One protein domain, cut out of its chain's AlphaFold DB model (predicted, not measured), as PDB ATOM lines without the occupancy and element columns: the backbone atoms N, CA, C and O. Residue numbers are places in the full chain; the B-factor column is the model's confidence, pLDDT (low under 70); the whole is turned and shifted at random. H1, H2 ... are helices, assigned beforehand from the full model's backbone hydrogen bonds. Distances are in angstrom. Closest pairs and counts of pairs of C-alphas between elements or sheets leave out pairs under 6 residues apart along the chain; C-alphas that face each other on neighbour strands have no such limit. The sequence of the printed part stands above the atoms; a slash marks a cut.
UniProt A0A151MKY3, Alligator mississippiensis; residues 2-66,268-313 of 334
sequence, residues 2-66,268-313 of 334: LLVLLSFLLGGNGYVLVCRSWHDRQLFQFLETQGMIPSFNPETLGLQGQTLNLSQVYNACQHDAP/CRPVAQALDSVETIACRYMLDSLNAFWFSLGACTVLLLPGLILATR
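What this domain is: This is residues 2 to 66 and 268 to 313 of the 334 residues of a protein of Alligator mississippiensis (UniProt A0A151MKY3). Two long helices, H1 and H5, run side by side in opposite ways, and H5, much the longer, makes the long axis and sticks out past H1 with residues 302 to 313. At the other end, H2 and H4 make a small head, with a loose loop round little H3 beyond them. The 111 printed residues hold five named helices, H1 to H5 in chain order, and no named strand: all helix. The whole is extended, with a radius of gyration of the C-alphas of 20.9 A, and spans 76 by 28 by 19 A.

How they stand to each other: Start with H1, residues 2 to 23, which touches H5, residues 269 to 313, at a shallow tilt of 26 degrees, opposite ways; look at Cys 19 and Cys 283, their closest C-alphas, 5.6 A apart. H5 does so with residues 279 to 298 alone. H2, residues 26 to 32, and H1 only just touch, only at the corner, with 3 pairs of C-alphas within 8 A; the closest are Ser 21 and Leu 27, 5.0 A. H2 touches H4, residues 54 to 62, at a steep tilt of 64 degrees, closest at the C-alphas of Phe 28 and Ser 55, 5.6 A. H4 and H5 touch about perpendicular, at 76 degrees, closest at the C-alphas of Cys 61 and Arg 269, 4.8 A. H3, residues 42 to 45, touches no helix. Every O i to N i+4 pair is within hydrogen-bond range in H2 and H4, 16 of 18 in H1 and 36 of 41 in H5; H3 is too short for one.

Where its parts are: Find C-alpha 2 at (61.680, 30.349, 25.380); from there H1 runs 30.7 A to residue 23. H2 is 10.0 A long, H3 5.4 A and H4 12.1 A. H5 runs 64.4 A from C-alpha 269 at (41.525, 9.059, -7.900) to C-alpha 313 at (83.561, 25.673, 37.911), with a kink of 25 degrees near residue 306.

The domain as a whole: The C-alphas farthest apart, of Gln 48 and Arg 313, are 76.1 A apart. Residues 67 to 267 are not printed; C-alphas 66 and 268 are 6.0 A apart across this cut, in the link from H4 to H5. Of the links printed whole, H1 to H2 is tight and the other two are short. The model's pLDDT is under 70 in 15 residues, among them 34 to 42 and 48 to 51.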
ATOM      1  N   LEU A   2      63.117  30.031  25.491       84.75
ATOM      2  CA  LEU A   2      61.680  30.349  25.380       84.75
ATOM      3  C   LEU A   2      61.114  30.182  23.954       84.75
ATOM      4  O   LEU A   2      60.090  29.535  23.777       84.75
ATOM      5  N   LEU A   3      61.837  30.667  22.937       87.62
ATOM      6  CA  LEU A   3      61.455  30.514  21.526       87.62
ATOM      7  C   LEU A   3      61.351  29.041  21.100       87.62
ATOM      8  O   LEU A   3      60.358  28.640  20.516       87.62
ATOM      9  N   VAL A   4      62.336  28.220  21.471       87.38
ATOM     10  CA  VAL A   4      62.363  26.778  21.160       87.38
ATOM     11  C   VAL A   4      61.183  26.055  21.800       87.38
ATOM     12  O   VAL A   4      60.544  25.227  21.164       87.38
ATOM     13  N   LEU A   5      60.888  26.394  23.056       85.94
ATOM     14  CA  LEU A   5      59.817  25.773  23.821       85.94
ATOM     15  C   LEU A   5      58.438  26.137  23.247       85.94
ATOM     16  O   LEU A   5      57.601  25.258  23.074       85.94
ATOM     17  N   LEU A   6      58.234  27.407  22.876       89.75
ATOM     18  CA  LEU A   6      57.015  27.862  22.201       89.75
ATOM     19  C   LEU A   6      56.848  27.211  20.825       89.75
ATOM     20  O   LEU A   6      55.777  26.687  20.535       89.75
ATOM     21  N   SER A   7      57.894  27.200  19.995       88.44
ATOM     22  CA  SER A   7      57.848  26.598  18.656       88.44
ATOM     23  C   SER A   7      57.604  25.090  18.704       88.44
ATOM     24  O   SER A   7      56.819  24.585  17.908       88.44
ATOM     25  N   PHE A   8      58.211  24.377  19.656       87.38
ATOM     26  CA  PHE A   8      57.984  22.944  19.843       87.38
ATOM     27  C   PHE A   8      56.557  22.642  20.324       87.38
ATOM     28  O   PHE A   8      55.913  21.737  19.799       87.38
ATOM     29  N   LEU A   9      56.027  23.419  21.275       87.62
ATOM     30  CA  LEU A   9      54.639  23.271  21.719       87.62
ATOM     31  C   LEU A   9      53.653  23.563  20.582       87.62
ATOM     32  O   LEU A   9      52.714  22.796  20.385       87.62
ATOM     33  N   LEU A  10      53.871  24.632  19.812       89.12
ATOM     34  CA  LEU A  10      53.038  24.976  18.659       89.12
ATOM     35  C   LEU A  10      53.086  23.896  17.576       89.12
ATOM     36  O   LEU A  10      52.038  23.470  17.100       89.12
ATOM     37  N   GLY A  11      54.277  23.422  17.210       87.06
ATOM     38  CA  GLY A  11      54.436  22.402  16.177       87.06
ATOM     39  C   GLY A  11      53.908  21.026  16.599       87.06
ATOM     40  O   GLY A  11      53.269  20.343  15.797       87.06
ATOM     41  N   GLY A  12      54.089  20.634  17.863       87.25
ATOM     42  CA  GLY A  12      53.546  19.386  18.406       87.25
ATOM     43  C   GLY A  12      52.016  19.387  18.469       87.25
ATOM     44  O   GLY A  12      51.377  18.438  18.018       87.25
ATOM     45  N   ASN A  13      51.412  20.477  18.960       88.44
ATOM     46  CA  ASN A  13      49.952  20.622  18.953       88.44
ATOM     47  C   ASN A  13      49.405  20.740  17.525       88.44
ATOM     48  O   ASN A  13      48.387  20.131  17.219       88.44
ATOM     49  N   GLY A  14      50.099  21.460  16.638       87.81
ATOM     50  CA  GLY A  14      49.736  21.569  15.224       87.81
ATOM     51  C   GLY A  14      49.718  20.213  14.518       87.81
ATOM     52  O   GLY A  14      48.772  19.917  13.794       87.81
ATOM     53  N   TYR A  15      50.700  19.351  14.790       89.06
ATOM     54  CA  TYR A  15      50.722  17.986  14.260       89.06
ATOM     55  C   TYR A  15      49.515  17.163  14.729       89.06
ATOM     56  O   TYR A  15      48.840  16.530  13.920       89.06
ATOM     57  N   VAL A  16      49.204  17.181  16.028       87.62
ATOM     58  CA  VAL A  16      48.058  16.426  16.559       87.62
ATOM     59  C   VAL A  16      46.737  16.970  16.012       87.62
ATOM     60  O   VAL A  16      45.876  16.190  15.623       87.62
ATOM     61  N   LEU A  17      46.574  18.291  15.950       87.00
ATOM     62  CA  LEU A  17      45.312  18.905  15.549       87.00
ATOM     63  C   LEU A  17      45.049  18.783  14.044       87.00
ATOM     64  O   LEU A  17      43.906  18.579  13.648       87.00
ATOM     65  N   VAL A  18      46.088  18.910  13.214       87.38
ATOM     66  CA  VAL A  18      45.961  18.906  11.750       87.38
ATOM     67  C   VAL A  18      46.275  17.528  11.184       87.38
ATOM     68  O   VAL A  18      45.402  16.906  10.597       87.38
ATOM     69  N   CYS A  19      47.491  17.020  11.382       90.56
ATOM     70  CA  CYS A  19      47.970  15.819  10.695       90.56
ATOM     71  C   CYS A  19      47.298  14.543  11.175       90.56
ATOM     72  O   CYS A  19      46.841  13.741  10.363       90.56
ATOM     73  N   ARG A  20      47.186  14.367  12.494       88.94
ATOM     74  CA  ARG A  20      46.509  13.190  13.043       88.94
ATOM     75  C   ARG A  20      45.014  13.210  12.717       88.94
ATOM     76  O   ARG A  20      44.487  12.204  12.261       88.94
ATOM     77  N   SER A  21      44.358  14.363  12.857       87.38
ATOM     78  CA  SER A  21      42.945  14.521  12.490       87.38
ATOM     79  C   SER A  21      42.688  14.334  10.991       87.38
ATOM     80  O   SER A  21      41.625  13.836  10.621       87.38
ATOM     81  N   TRP A  22      43.623  14.732  10.119       89.06
ATOM     82  CA  TRP A  22      43.541  14.493   8.673       89.06
ATOM     83  C   TRP A  22      43.594  12.997   8.380       89.06
ATOM     84  O   TRP A  22      42.693  12.469   7.728       89.06
ATOM     85  N   HIS A  23      44.591  12.311   8.939       85.56
ATOM     86  CA  HIS A  23      44.781  10.874   8.769       85.56
ATOM     87  C   HIS A  23      43.579  10.060   9.274       85.56
ATOM     88  O   HIS A  23      43.072   9.183   8.575       85.56
ATOM     89  N   ASP A  24      43.059  10.412  10.455       86.06
ATOM     90  CA  ASP A  24      41.888   9.777  11.073       86.06
ATOM     91  C   ASP A  24      40.555  10.227  10.433       86.06
ATOM     92  O   ASP A  24      39.477   9.838  10.886       86.06
ATOM     93  N   ARG A  25      40.606  11.050   9.373       83.19
ATOM     94  CA  ARG A  25      39.461  11.606   8.621       83.19
ATOM     95  C   ARG A  25      38.526  12.511   9.432       83.19
ATOM     96  O   ARG A  25      37.502  12.963   8.918       83.19
ATOM     97  N   GLN A  26      38.883  12.826  10.672       84.25
ATOM     98  CA  GLN A  26      38.150  13.747  11.542       84.25
ATOM     99  C   GLN A  26      38.222  15.190  11.031       84.25
ATOM    100  O   GLN A  26      37.286  15.963  11.215       84.25
ATOM    101  N   LEU A  27      39.303  15.543  10.326       83.50
ATOM    102  CA  LEU A  27      39.448  16.858   9.707       83.50
ATOM    103  C   LEU A  27      38.368  17.109   8.645       83.50
ATOM    104  O   LEU A  27      37.860  18.220   8.558       83.50
ATOM    105  N   PHE A  28      37.966  16.088   7.879       82.25
ATOM    106  CA  PHE A  28      36.899  16.234   6.885       82.25
ATOM    107  C   PHE A  28      35.549  16.527   7.544       82.25
ATOM    108  O   PHE A  28      34.859  17.433   7.100       82.25
ATOM    109  N   GLN A  29      35.227  15.873   8.663       78.81
ATOM    110  CA  GLN A  29      34.008  16.162   9.434       78.81
ATOM    111  C   GLN A  29      33.984  17.605   9.965       78.81
ATOM    112  O   GLN A  29      32.937  18.242  10.018       78.81
ATOM    113  N   PHE A  30      35.149  18.143  10.330       78.12
ATOM    114  CA  PHE A  30      35.291  19.543  10.733       78.12
ATOM    115  C   PHE A  30      35.199  20.517   9.544       78.12
ATOM    116  O   PHE A  30      34.669  21.618   9.664       78.12
ATOM    117  N   LEU A  31      35.685  20.132   8.368       77.00
ATOM    118  CA  LEU A  31      35.541  20.932   7.150       77.00
ATOM    119  C   LEU A  31      34.101  20.923   6.609       77.00
ATOM    120  O   LEU A  31      33.684  21.889   5.975       77.00
ATOM    121  N   GLU A  32      33.337  19.867   6.896       72.25
ATOM    122  CA  GLU A  32      31.906  19.754   6.589       72.25
ATOM    123  C   GLU A  32      31.034  20.687   7.450       72.25
ATOM    124  O   GLU A  32      29.925  21.034   7.039       72.25
ATOM    125  N   THR A  33      31.500  21.134   8.628       75.19
ATOM    126  CA  THR A  33      30.728  22.083   9.447       75.19
ATOM    127  C   THR A  33      30.535  23.427   8.735       75.19
ATOM    128  O   THR A  33      31.491  24.069   8.292       75.19
ATOM    129  N   GLN A  34      29.274  23.872   8.647       62.94
ATOM    130  CA  GLN A  34      28.886  25.101   7.947       62.94
ATOM    131  C   GLN A  34      29.711  26.316   8.403       62.94
ATOM    132  O   GLN A  34      29.817  26.606   9.592       62.94
ATOM    133  N   GLY A  35      30.255  27.053   7.428       64.31
ATOM    134  CA  GLY A  35      31.000  28.297   7.646       64.31
ATOM    135  C   GLY A  35      32.517  28.142   7.805       64.31
ATOM    136  O   GLY A  35      33.203  29.160   7.846       64.31
ATOM    137  N   MET A  36      33.055  26.916   7.851       69.56
ATOM    138  CA  MET A  36      34.504  26.687   7.984       69.56
ATOM    139  C   MET A  36      35.291  26.910   6.691       69.56
ATOM    140  O   MET A  36      36.390  27.461   6.734       69.56
ATOM    141  N   ILE A  37      34.740  26.514   5.540       66.75
ATOM    142  CA  ILE A  37      35.337  26.805   4.233       66.75
ATOM    143  C   ILE A  37      34.578  27.982   3.612       66.75
ATOM    144  O   ILE A  37      33.455  27.798   3.130       66.75
ATOM    145  N   PRO A  38      35.151  29.199   3.604       58.78
ATOM    146  CA  PRO A  38      34.537  30.317   2.907       58.78
ATOM    147  C   PRO A  38      34.424  29.970   1.416       58.78
ATOM    148  O   PRO A  38      35.375  29.481   0.811       58.78
ATOM    149  N   SER A  39      33.242  30.207   0.841       62.12
ATOM    150  CA  SER A  39      32.927  30.005  -0.586       62.12
ATOM    151  C   SER A  39      32.681  28.567  -1.067       62.12
ATOM    152  O   SER A  39      32.369  28.398  -2.245       62.12
ATOM    153  N   PHE A  40      32.740  27.537  -0.213       66.06
ATOM    154  CA  PHE A  40      32.315  26.191  -0.617       66.06
ATOM    155  C   PHE A  40      30.792  26.057  -0.497       66.06
ATOM    156  O   PHE A  40      30.257  25.883   0.597       66.06
ATOM    157  N   ASN A  41      30.092  26.165  -1.629       69.19
ATOM    158  CA  ASN A  41      28.661  25.887  -1.720       69.19
ATOM    159  C   ASN A  41      28.450  24.590  -2.529       69.19
ATOM    160  O   ASN A  41      28.778  24.587  -3.721       69.19
ATOM    161  N   PRO A  42      27.909  23.508  -1.935       69.69
ATOM    162  CA  PRO A  42      27.634  22.256  -2.648       69.69
ATOM    163  C   PRO A  42      26.697  22.440  -3.853       69.69
ATOM    164  O   PRO A  42      26.777  21.673  -4.810       69.69
ATOM    165  N   GLU A  43      25.898  23.510  -3.889       70.12
ATOM    166  CA  GLU A  43      25.069  23.850  -5.052       70.12
ATOM    167  C   GLU A  43      25.894  24.111  -6.325       70.12
ATOM    168  O   GLU A  43      25.419  23.847  -7.427       70.12
ATOM    169  N   THR A  44      27.148  24.566  -6.201       69.62
ATOM    170  CA  THR A  44      28.042  24.766  -7.360       69.62
ATOM    171  C   THR A  44      28.446  23.452  -8.037       69.62
ATOM    172  O   THR A  44      28.834  23.457  -9.202       69.62
ATOM    173  N   LEU A  45      28.309  22.326  -7.330       70.19
ATOM    174  CA  LEU A  45      28.544  20.970  -7.833       70.19
ATOM    175  C   LEU A  45      27.256  20.309  -8.356       70.19
ATOM    176  O   LEU A  45      27.261  19.121  -8.662       70.19
ATOM    177  N   GLY A  46      26.156  21.063  -8.459       67.44
ATOM    178  CA  GLY A  46      24.854  20.556  -8.896       67.44
ATOM    179  C   GLY A  46      24.069  19.822  -7.806       67.44
ATOM    180  O   GLY A  46      23.033  19.233  -8.095       67.44
ATOM    181  N   LEU A  47      24.527  19.871  -6.553       73.44
ATOM    182  CA  LEU A  47      23.895  19.204  -5.416       73.44
ATOM    183  C   LEU A  47      22.939  20.172  -4.717       73.44
ATOM    184  O   LEU A  47      23.273  20.800  -3.712       73.44
ATOM    185  N   GLN A  48      21.745  20.341  -5.284       65.56
ATOM    186  CA  GLN A  48      20.711  21.195  -4.698       65.56
ATOM    187  C   GLN A  48      20.133  20.546  -3.434       65.56
ATOM    188  O   GLN A  48      19.511  19.489  -3.492       65.56
ATOM    189  N   GLY A  49      20.329  21.188  -2.280       64.19
ATOM    190  CA  GLY A  49      19.712  20.778  -1.012       64.19
ATOM    191  C   GLY A  49      20.294  19.518  -0.359       64.19
ATOM    192  O   GLY A  49      19.729  19.048   0.628       64.19
ATOM    193  N   GLN A  50      21.411  18.980  -0.860       67.12
ATOM    194  CA  GLN A  50      22.072  17.814  -0.271       67.12
ATOM    195  C   GLN A  50      23.268  18.206   0.602       67.12
ATOM    196  O   GLN A  50      24.065  19.083   0.267       67.12
ATOM    197  N   THR A  51      23.416  17.514   1.729       68.12
ATOM    198  CA  THR A  51      24.598  17.620   2.587       68.12
ATOM    199  C   THR A  51      25.703  16.723   2.038       68.12
ATOM    200  O   THR A  51      25.529  15.507   1.966       68.12
ATOM    201  N   LEU A  52      26.833  17.317   1.656       77.75
ATOM    202  CA  LEU A  52      27.967  16.605   1.072       77.75
ATOM    203  C   LEU A  52      28.862  16.041   2.179       77.75
ATOM    204  O   LEU A  52      29.399  16.793   2.988       77.75
ATOM    205  N   ASN A  53      29.034  14.720   2.198       85.19
ATOM    206  CA  ASN A  53      29.943  14.035   3.113       85.19
ATOM    207  C   ASN A  53      31.322  13.888   2.446       85.19
ATOM    208  O   ASN A  53      31.580  12.919   1.729       85.19
ATOM    209  N   LEU A  54      32.199  14.869   2.662       86.12
ATOM    210  CA  LEU A  54      33.571  14.911   2.152       86.12
ATOM    211  C   LEU A  54      34.348  13.638   2.511       86.12
ATOM    212  O   LEU A  54      35.123  13.162   1.686       86.12
ATOM    213  N   SER A  55      34.124  13.058   3.695       87.62
ATOM    214  CA  SER A  55      34.788  11.809   4.103       87.62
ATOM    215  C   SER A  55      34.398  10.619   3.214       87.62
ATOM    216  O   SER A  55      35.263   9.850   2.781       87.62
ATOM    217  N   GLN A  56      33.112  10.484   2.878       88.94
ATOM    218  CA  GLN A  56      32.631   9.453   1.950       88.94
ATOM    219  C   GLN A  56      33.110   9.706   0.520       88.94
ATOM    220  O   GLN A  56      33.596   8.774  -0.122       88.94
ATOM    221  N   VAL A  57      33.041  10.957   0.050       90.44
ATOM    222  CA  VAL A  57      33.520  11.358  -1.283       90.44
ATOM    223  C   VAL A  57      35.003  11.031  -1.432       90.44
ATOM    224  O   VAL A  57      35.405  10.361  -2.381       90.44
ATOM    225  N   TYR A  58      35.823  11.436  -0.463       90.94
ATOM    226  CA  TYR A  58      37.254  11.153  -0.453       90.94
ATOM    227  C   TYR A  58      37.536   9.643  -0.440       90.94
ATOM    228  O   TYR A  58      38.360   9.166  -1.221       90.94
ATOM    229  N   ASN A  59      36.806   8.866   0.369       92.25
ATOM    230  CA  ASN A  59      36.945   7.411   0.400       92.25
ATOM    231  C   ASN A  59      36.571   6.754  -0.941       92.25
ATOM    232  O   ASN A  59      37.264   5.841  -1.391       92.25
ATOM    233  N   ALA A  60      35.511   7.220  -1.603       94.06
ATOM    234  CA  ALA A  60      35.134   6.759  -2.937       94.06
ATOM    235  C   ALA A  60      36.229   7.097  -3.965       94.06
ATOM    236  O   ALA A  60      36.631   6.243  -4.757       94.06
ATOM    237  N   CYS A  61      36.792   8.304  -3.893       94.00
ATOM    238  CA  CYS A  61      37.878   8.731  -4.769       94.00
ATOM    239  C   CYS A  61      39.175   7.946  -4.558       94.00
ATOM    240  O   CYS A  61      39.852   7.632  -5.537       94.00
ATOM    241  N   GLN A  62      39.503   7.537  -3.330       94.38
ATOM    242  CA  GLN A  62      40.631   6.626  -3.087       94.38
ATOM    243  C   GLN A  62      40.482   5.288  -3.835       94.38
ATOM    244  O   GLN A  62      41.482   4.719  -4.276       94.38
ATOM    245  N   HIS A  63      39.248   4.819  -4.030       95.31
ATOM    246  CA  HIS A  63      38.922   3.585  -4.754       95.31
ATOM    247  C   HIS A  63      38.650   3.806  -6.249       95.31
ATOM    248  O   HIS A  63      38.099   2.926  -6.907       95.31
ATOM    249  N   ASP A  64      39.047   4.959  -6.797       95.38
ATOM    250  CA  ASP A  64      38.866   5.300  -8.211       95.38
ATOM    251  C   ASP A  64      37.404   5.319  -8.666       95.38
ATOM    252  O   ASP A  64      37.088   5.040  -9.825       95.38
ATOM    253  N   ALA A  65      36.486   5.648  -7.757       95.50
ATOM    254  CA  ALA A  65      35.093   5.831  -8.118       95.50
ATOM    255  C   ALA A  65      34.936   7.020  -9.092       95.50
ATOM    256  O   ALA A  65      35.660   8.021  -8.990       95.50
ATOM    257  N   PRO A  66      33.998   6.944 -10.050       94.44
ATOM    258  CA  PRO A  66      33.600   8.100 -10.837       94.44
ATOM    259  C   PRO A  66      32.878   9.113  -9.947       94.44
ATOM    260  O   PRO A  66      32.105   8.737  -9.055       94.44
ATOM    261  N   CYS A 268      37.889  10.136  -9.887       94.00
ATOM    262  CA  CYS A 268      38.404  11.114  -8.921       94.00
ATOM    263  C   CYS A 268      39.639  10.653  -8.127       94.00
ATOM    264  O   CYS A 268      40.106  11.373  -7.240       94.00
ATOM    265  N   ARG A 269      40.253   9.517  -8.490       95.00
ATOM    266  CA  ARG A 269      41.525   9.059  -7.900       95.00
ATOM    267  C   ARG A 269      42.655  10.089  -7.944       95.00
ATOM    268  O   ARG A 269      43.324  10.229  -6.919       95.00
ATOM    269  N   PRO A 270      42.874  10.845  -9.040       94.69
ATOM    270  CA  PRO A 270      43.929  11.857  -9.066       94.69
ATOM    271  C   PRO A 270      43.739  12.947  -8.003       94.69
ATOM    272  O   PRO A 270      44.714  13.446  -7.448       94.69
ATOM    273  N   VAL A 271      42.488  13.288  -7.676       91.62
ATOM    274  CA  VAL A 271      42.166  14.283  -6.642       91.62
ATOM    275  C   VAL A 271      42.491  13.737  -5.252       91.62
ATOM    276  O   VAL A 271      43.144  14.428  -4.472       91.62
ATOM    277  N   ALA A 272      42.107  12.491  -4.958       93.06
ATOM    278  CA  ALA A 272      42.469  11.842  -3.696       93.06
ATOM    279  C   ALA A 272      43.995  11.766  -3.524       93.06
ATOM    280  O   ALA A 272      44.519  12.163  -2.490       93.06
ATOM    281  N   GLN A 273      44.724  11.376  -4.574       94.94
ATOM    282  CA  GLN A 273      46.190  11.326  -4.550       94.94
ATOM    283  C   GLN A 273      46.839  12.699  -4.345       94.94
ATOM    284  O   GLN A 273      47.866  12.803  -3.671       94.94
ATOM    285  N   ALA A 274      46.262  13.757  -4.920       95.06
ATOM    286  CA  ALA A 274      46.736  15.115  -4.693       95.06
ATOM    287  C   ALA A 274      46.571  15.522  -3.220       95.06
ATOM    288  O   ALA A 274      47.511  16.057  -2.634       95.06
ATOM    289  N   LEU A 275      45.426  15.212  -2.601       92.19
ATOM    290  CA  LEU A 275      45.187  15.468  -1.175       92.19
ATOM    291  C   LEU A 275      46.141  14.666  -0.278       92.19
ATOM    292  O   LEU A 275      46.740  15.247   0.625       92.19
ATOM    293  N   ASP A 276      46.364  13.385  -0.576       92.56
ATOM    294  CA  ASP A 276      47.313  12.525   0.153       92.56
ATOM    295  C   ASP A 276      48.748  13.061   0.057       92.56
ATOM    296  O   ASP A 276      49.537  13.006   1.007       92.56
ATOM    297  N   SER A 277      49.099  13.615  -1.106       94.19
ATOM    298  CA  SER A 277      50.404  14.233  -1.334       94.19
ATOM    299  C   SER A 277      50.559  15.518  -0.523       94.19
ATOM    300  O   SER A 277      51.613  15.736   0.074       94.19
ATOM    301  N   VAL A 278      49.515  16.350  -0.452       93.12
ATOM    302  CA  VAL A 278      49.505  17.568   0.375       93.12
ATOM    303  C   VAL A 278      49.630  17.221   1.858       93.12
ATOM    304  O   VAL A 278      50.470  17.816   2.534       93.12
ATOM    305  N   GLU A 279      48.873  16.233   2.346       91.81
ATOM    306  CA  GLU A 279      48.995  15.720   3.718       91.81
ATOM    307  C   GLU A 279      50.435  15.272   3.986       91.81
ATOM    308  O   GLU A 279      51.070  15.719   4.940       91.81
ATOM    309  N   THR A 280      50.993  14.445   3.099       93.00
ATOM    310  CA  THR A 280      52.359  13.928   3.241       93.00
ATOM    311  C   THR A 280      53.386  15.058   3.310       93.00
ATOM    312  O   THR A 280      54.272  15.034   4.166       93.00
ATOM    313  N   ILE A 281      53.270  16.072   2.449       93.25
ATOM    314  CA  ILE A 281      54.207  17.198   2.417       93.25
ATOM    315  C   ILE A 281      54.089  18.060   3.674       93.25
ATOM    316  O   ILE A 281      55.098  18.341   4.326       93.25
ATOM    317  N   ALA A 282      52.874  18.463   4.041       91.69
ATOM    318  CA  ALA A 282      52.654  19.327   5.193       91.69
ATOM    319  C   ALA A 282      53.029  18.623   6.507       91.69
ATOM    320  O   ALA A 282      53.692  19.206   7.365       91.69
ATOM    321  N   CYS A 283      52.652  17.356   6.651       92.25
ATOM    322  CA  CYS A 283      52.796  16.632   7.905       92.25
ATOM    323  C   CYS A 283      54.171  15.998   8.071       92.25
ATOM    324  O   CYS A 283      54.841  16.266   9.067       92.25
ATOM    325  N   ARG A 284      54.628  15.212   7.089       89.81
ATOM    326  CA  ARG A 284      55.893  14.474   7.212       89.81
ATOM    327  C   ARG A 284      57.105  15.314   6.841       89.81
ATOM    328  O   ARG A 284      58.135  15.218   7.500       89.81
ATOM    329  N   TYR A 285      57.023  16.131   5.790       90.56
ATOM    330  CA  TYR A 285      58.191  16.910   5.364       90.56
ATOM    331  C   TYR A 285      58.325  18.239   6.100       90.56
ATOM    332  O   TYR A 285      59.449  18.608   6.432       90.56
ATOM    333  N   MET A 286      57.231  18.945   6.390       90.56
ATOM    334  CA  MET A 286      57.303  20.212   7.125       90.56
ATOM    335  C   MET A 286      57.192  20.031   8.638       90.56
ATOM    336  O   MET A 286      58.160  20.308   9.346       90.56
ATOM    337  N   LEU A 287      56.034  19.599   9.148       91.06
ATOM    338  CA  LEU A 287      55.758  19.618  10.588       91.06
ATOM    339  C   LEU A 287      56.648  18.654  11.377       91.06
ATOM    340  O   LEU A 287      57.253  19.082  12.360       91.06
ATOM    341  N   ASP A 288      56.801  17.405  10.934       90.06
ATOM    342  CA  ASP A 288      57.694  16.442  11.592       90.06
ATOM    343  C   ASP A 288      59.154  16.913  11.571       90.06
ATOM    344  O   ASP A 288      59.826  16.885  12.605       90.06
ATOM    345  N   SER A 289      59.640  17.430  10.437       92.12
ATOM    346  CA  SER A 289      61.007  17.961  10.329       92.12
ATOM    347  C   SER A 289      61.238  19.170  11.236       92.12
ATOM    348  O   SER A 289      62.269  19.252  11.905       92.12
ATOM    349  N   LEU A 290      60.285  20.108  11.295       91.06
ATOM    350  CA  LEU A 290      60.355  21.270  12.185       91.06
ATOM    351  C   LEU A 290      60.309  20.838  13.653       91.06
ATOM    352  O   LEU A 290      61.097  21.335  14.457       91.06
ATOM    353  N   ASN A 291      59.439  19.893  14.005       90.00
ATOM    354  CA  ASN A 291      59.347  19.358  15.362       90.00
ATOM    355  C   ASN A 291      60.644  18.659  15.779       90.00
ATOM    356  O   ASN A 291      61.152  18.928  16.867       90.00
ATOM    357  N   ALA A 292      61.219  17.826  14.909       91.75
ATOM    358  CA  ALA A 292      62.505  17.177  15.147       91.75
ATOM    359  C   ALA A 292      63.640  18.205  15.303       91.75
ATOM    360  O   ALA A 292      64.456  18.099  16.224       91.75
ATOM    361  N   PHE A 293      63.658  19.239  14.457       93.06
ATOM    362  CA  PHE A 293      64.617  20.338  14.543       93.06
ATOM    363  C   PHE A 293      64.525  21.065  15.892       93.06
ATOM    364  O   PHE A 293      65.520  21.139  16.619       93.06
ATOM    365  N   TRP A 294      63.338  21.540  16.284       92.19
ATOM    366  CA  TRP A 294      63.153  22.256  17.550       92.19
ATOM    367  C   TRP A 294      63.407  21.374  18.772       92.19
ATOM    368  O   TRP A 294      64.013  21.840  19.737       92.19
ATOM    369  N   PHE A 295      63.020  20.098  18.720       91.06
ATOM    370  CA  PHE A 295      63.316  19.131  19.776       91.06
ATOM    371  C   PHE A 295      64.826  18.964  19.983       91.06
ATOM    372  O   PHE A 295      65.313  19.064  21.112       91.06
ATOM    373  N   SER A 296      65.582  18.785  18.892       92.62
ATOM    374  CA  SER A 296      67.041  18.639  18.938       92.62
ATOM    375  C   SER A 296      67.728  19.882  19.515       92.62
ATOM    376  O   SER A 296      68.578  19.775  20.401       92.62
ATOM    377  N   LEU A 297      67.297  21.078  19.101       91.75
ATOM    378  CA  LEU A 297      67.855  22.339  19.584       91.75
ATOM    379  C   LEU A 297      67.506  22.571  21.062       91.75
ATOM    380  O   LEU A 297      68.339  23.043  21.838       91.75
ATOM    381  N   GLY A 298      66.303  22.164  21.474       90.06
ATOM    382  CA  GLY A 298      65.868  22.139  22.868       90.06
ATOM    383  C   GLY A 298      66.771  21.259  23.724       90.06
ATOM    384  O   GLY A 298      67.339  21.743  24.705       90.06
ATOM    385  N   ALA A 299      66.990  20.011  23.307       89.56
ATOM    386  CA  ALA A 299      67.876  19.074  23.993       89.56
ATOM    387  C   ALA A 299      69.304  19.626  24.138       89.56
ATOM    388  O   ALA A 299      69.847  19.638  25.244       89.56
ATOM    389  N   CYS A 300      69.881  20.182  23.065       90.31
ATOM    390  CA  CYS A 300      71.195  20.829  23.115       90.31
ATOM    391  C   CYS A 300      71.237  21.950  24.159       90.31
ATOM    392  O   CYS A 300      72.156  22.012  24.970       90.31
ATOM    393  N   THR A 301      70.230  22.823  24.183       86.31
ATOM    394  CA  THR A 301      70.199  23.935  25.142       86.31
ATOM    395  C   THR A 301      70.035  23.476  26.597       86.31
ATOM    396  O   THR A 301      70.651  24.068  27.482       86.31
ATOM    397  N   VAL A 302      69.272  22.404  26.854       87.62
ATOM    398  CA  VAL A 302      69.135  21.805  28.195       87.62
ATOM    399  C   VAL A 302      70.444  21.165  28.655       87.62
ATOM    400  O   VAL A 302      70.784  21.288  29.825       87.62
ATOM    401  N   LEU A 303      71.197  20.523  27.760       88.62
ATOM    402  CA  LEU A 303      72.470  19.872  28.094       88.62
ATOM    403  C   LEU A 303      73.641  20.866  28.213       88.62
ATOM    404  O   LEU A 303      74.528  20.682  29.049       88.62
ATOM    405  N   LEU A 304      73.639  21.947  27.425       88.81
ATOM    406  CA  LEU A 304      74.697  22.965  27.436       88.81
ATOM    407  C   LEU A 304      74.688  23.837  28.697       88.81
ATOM    408  O   LEU A 304      75.754  24.254  29.139       88.81
ATOM    409  N   LEU A 305      73.524  24.108  29.296       86.00
ATOM    410  CA  LEU A 305      73.412  24.915  30.521       86.00
ATOM    411  C   LEU A 305      74.168  24.285  31.715       86.00
ATOM    412  O   LEU A 305      75.055  24.943  32.264       86.00
ATOM    413  N   PRO A 306      73.918  23.013  32.090       86.25
ATOM    414  CA  PRO A 306      74.728  22.289  33.069       86.25
ATOM    415  C   PRO A 306      76.193  22.185  32.644       86.25
ATOM    416  O   PRO A 306      77.084  22.363  33.474       86.25
ATOM    417  N   GLY A 307      76.445  21.954  31.349       88.50
ATOM    418  CA  GLY A 307      77.792  21.877  30.786       88.50
ATOM    419  C   GLY A 307      78.610  23.153  31.010       88.50
ATOM    420  O   GLY A 307      79.747  23.075  31.463       88.50
ATOM    421  N   LEU A 308      78.027  24.332  30.782       88.19
ATOM    422  CA  LEU A 308      78.657  25.633  31.036       88.19
ATOM    423  C   LEU A 308      78.909  25.878  32.527       88.19
ATOM    424  O   LEU A 308      79.962  26.397  32.901       88.19
ATOM    425  N   ILE A 309      77.976  25.490  33.400       87.88
ATOM    426  CA  ILE A 309      78.159  25.612  34.854       87.88
ATOM    427  C   ILE A 309      79.328  24.730  35.316       87.88
ATOM    428  O   ILE A 309      80.207  25.196  36.041       87.88
ATOM    429  N   LEU A 310      79.379  23.477  34.862       88.12
ATOM    430  CA  LEU A 310      80.492  22.567  35.133       88.12
ATOM    431  C   LEU A 310      81.807  23.124  34.577       88.12
ATOM    432  O   LEU A 310      82.789  23.203  35.312       88.12
ATOM    433  N   ALA A 311      81.816  23.584  33.324       88.38
ATOM    434  CA  ALA A 311      82.998  24.135  32.668       88.38
ATOM    435  C   ALA A 311      83.549  25.372  33.394       88.38
ATOM    436  O   ALA A 311      84.749  25.455  33.641       88.38
ATOM    437  N   THR A 312      82.692  26.308  33.808       88.31
ATOM    438  CA  THR A 312      83.111  27.512  34.553       88.31
ATOM    439  C   THR A 312      83.619  27.189  35.959       88.31
ATOM    440  O   THR A 312      84.551  27.833  36.444       88.31
ATOM    441  N   ARG A 313      83.056  26.169  36.621       86.06
ATOM    442  CA  ARG A 313      83.561  25.673  37.911       86.06
ATOM    443  C   ARG A 313      84.918  24.988  37.763       86.06
ATOM    444  O   ARG A 313      85.822  25.288  38.537       86.06
TER     445      ARG A 313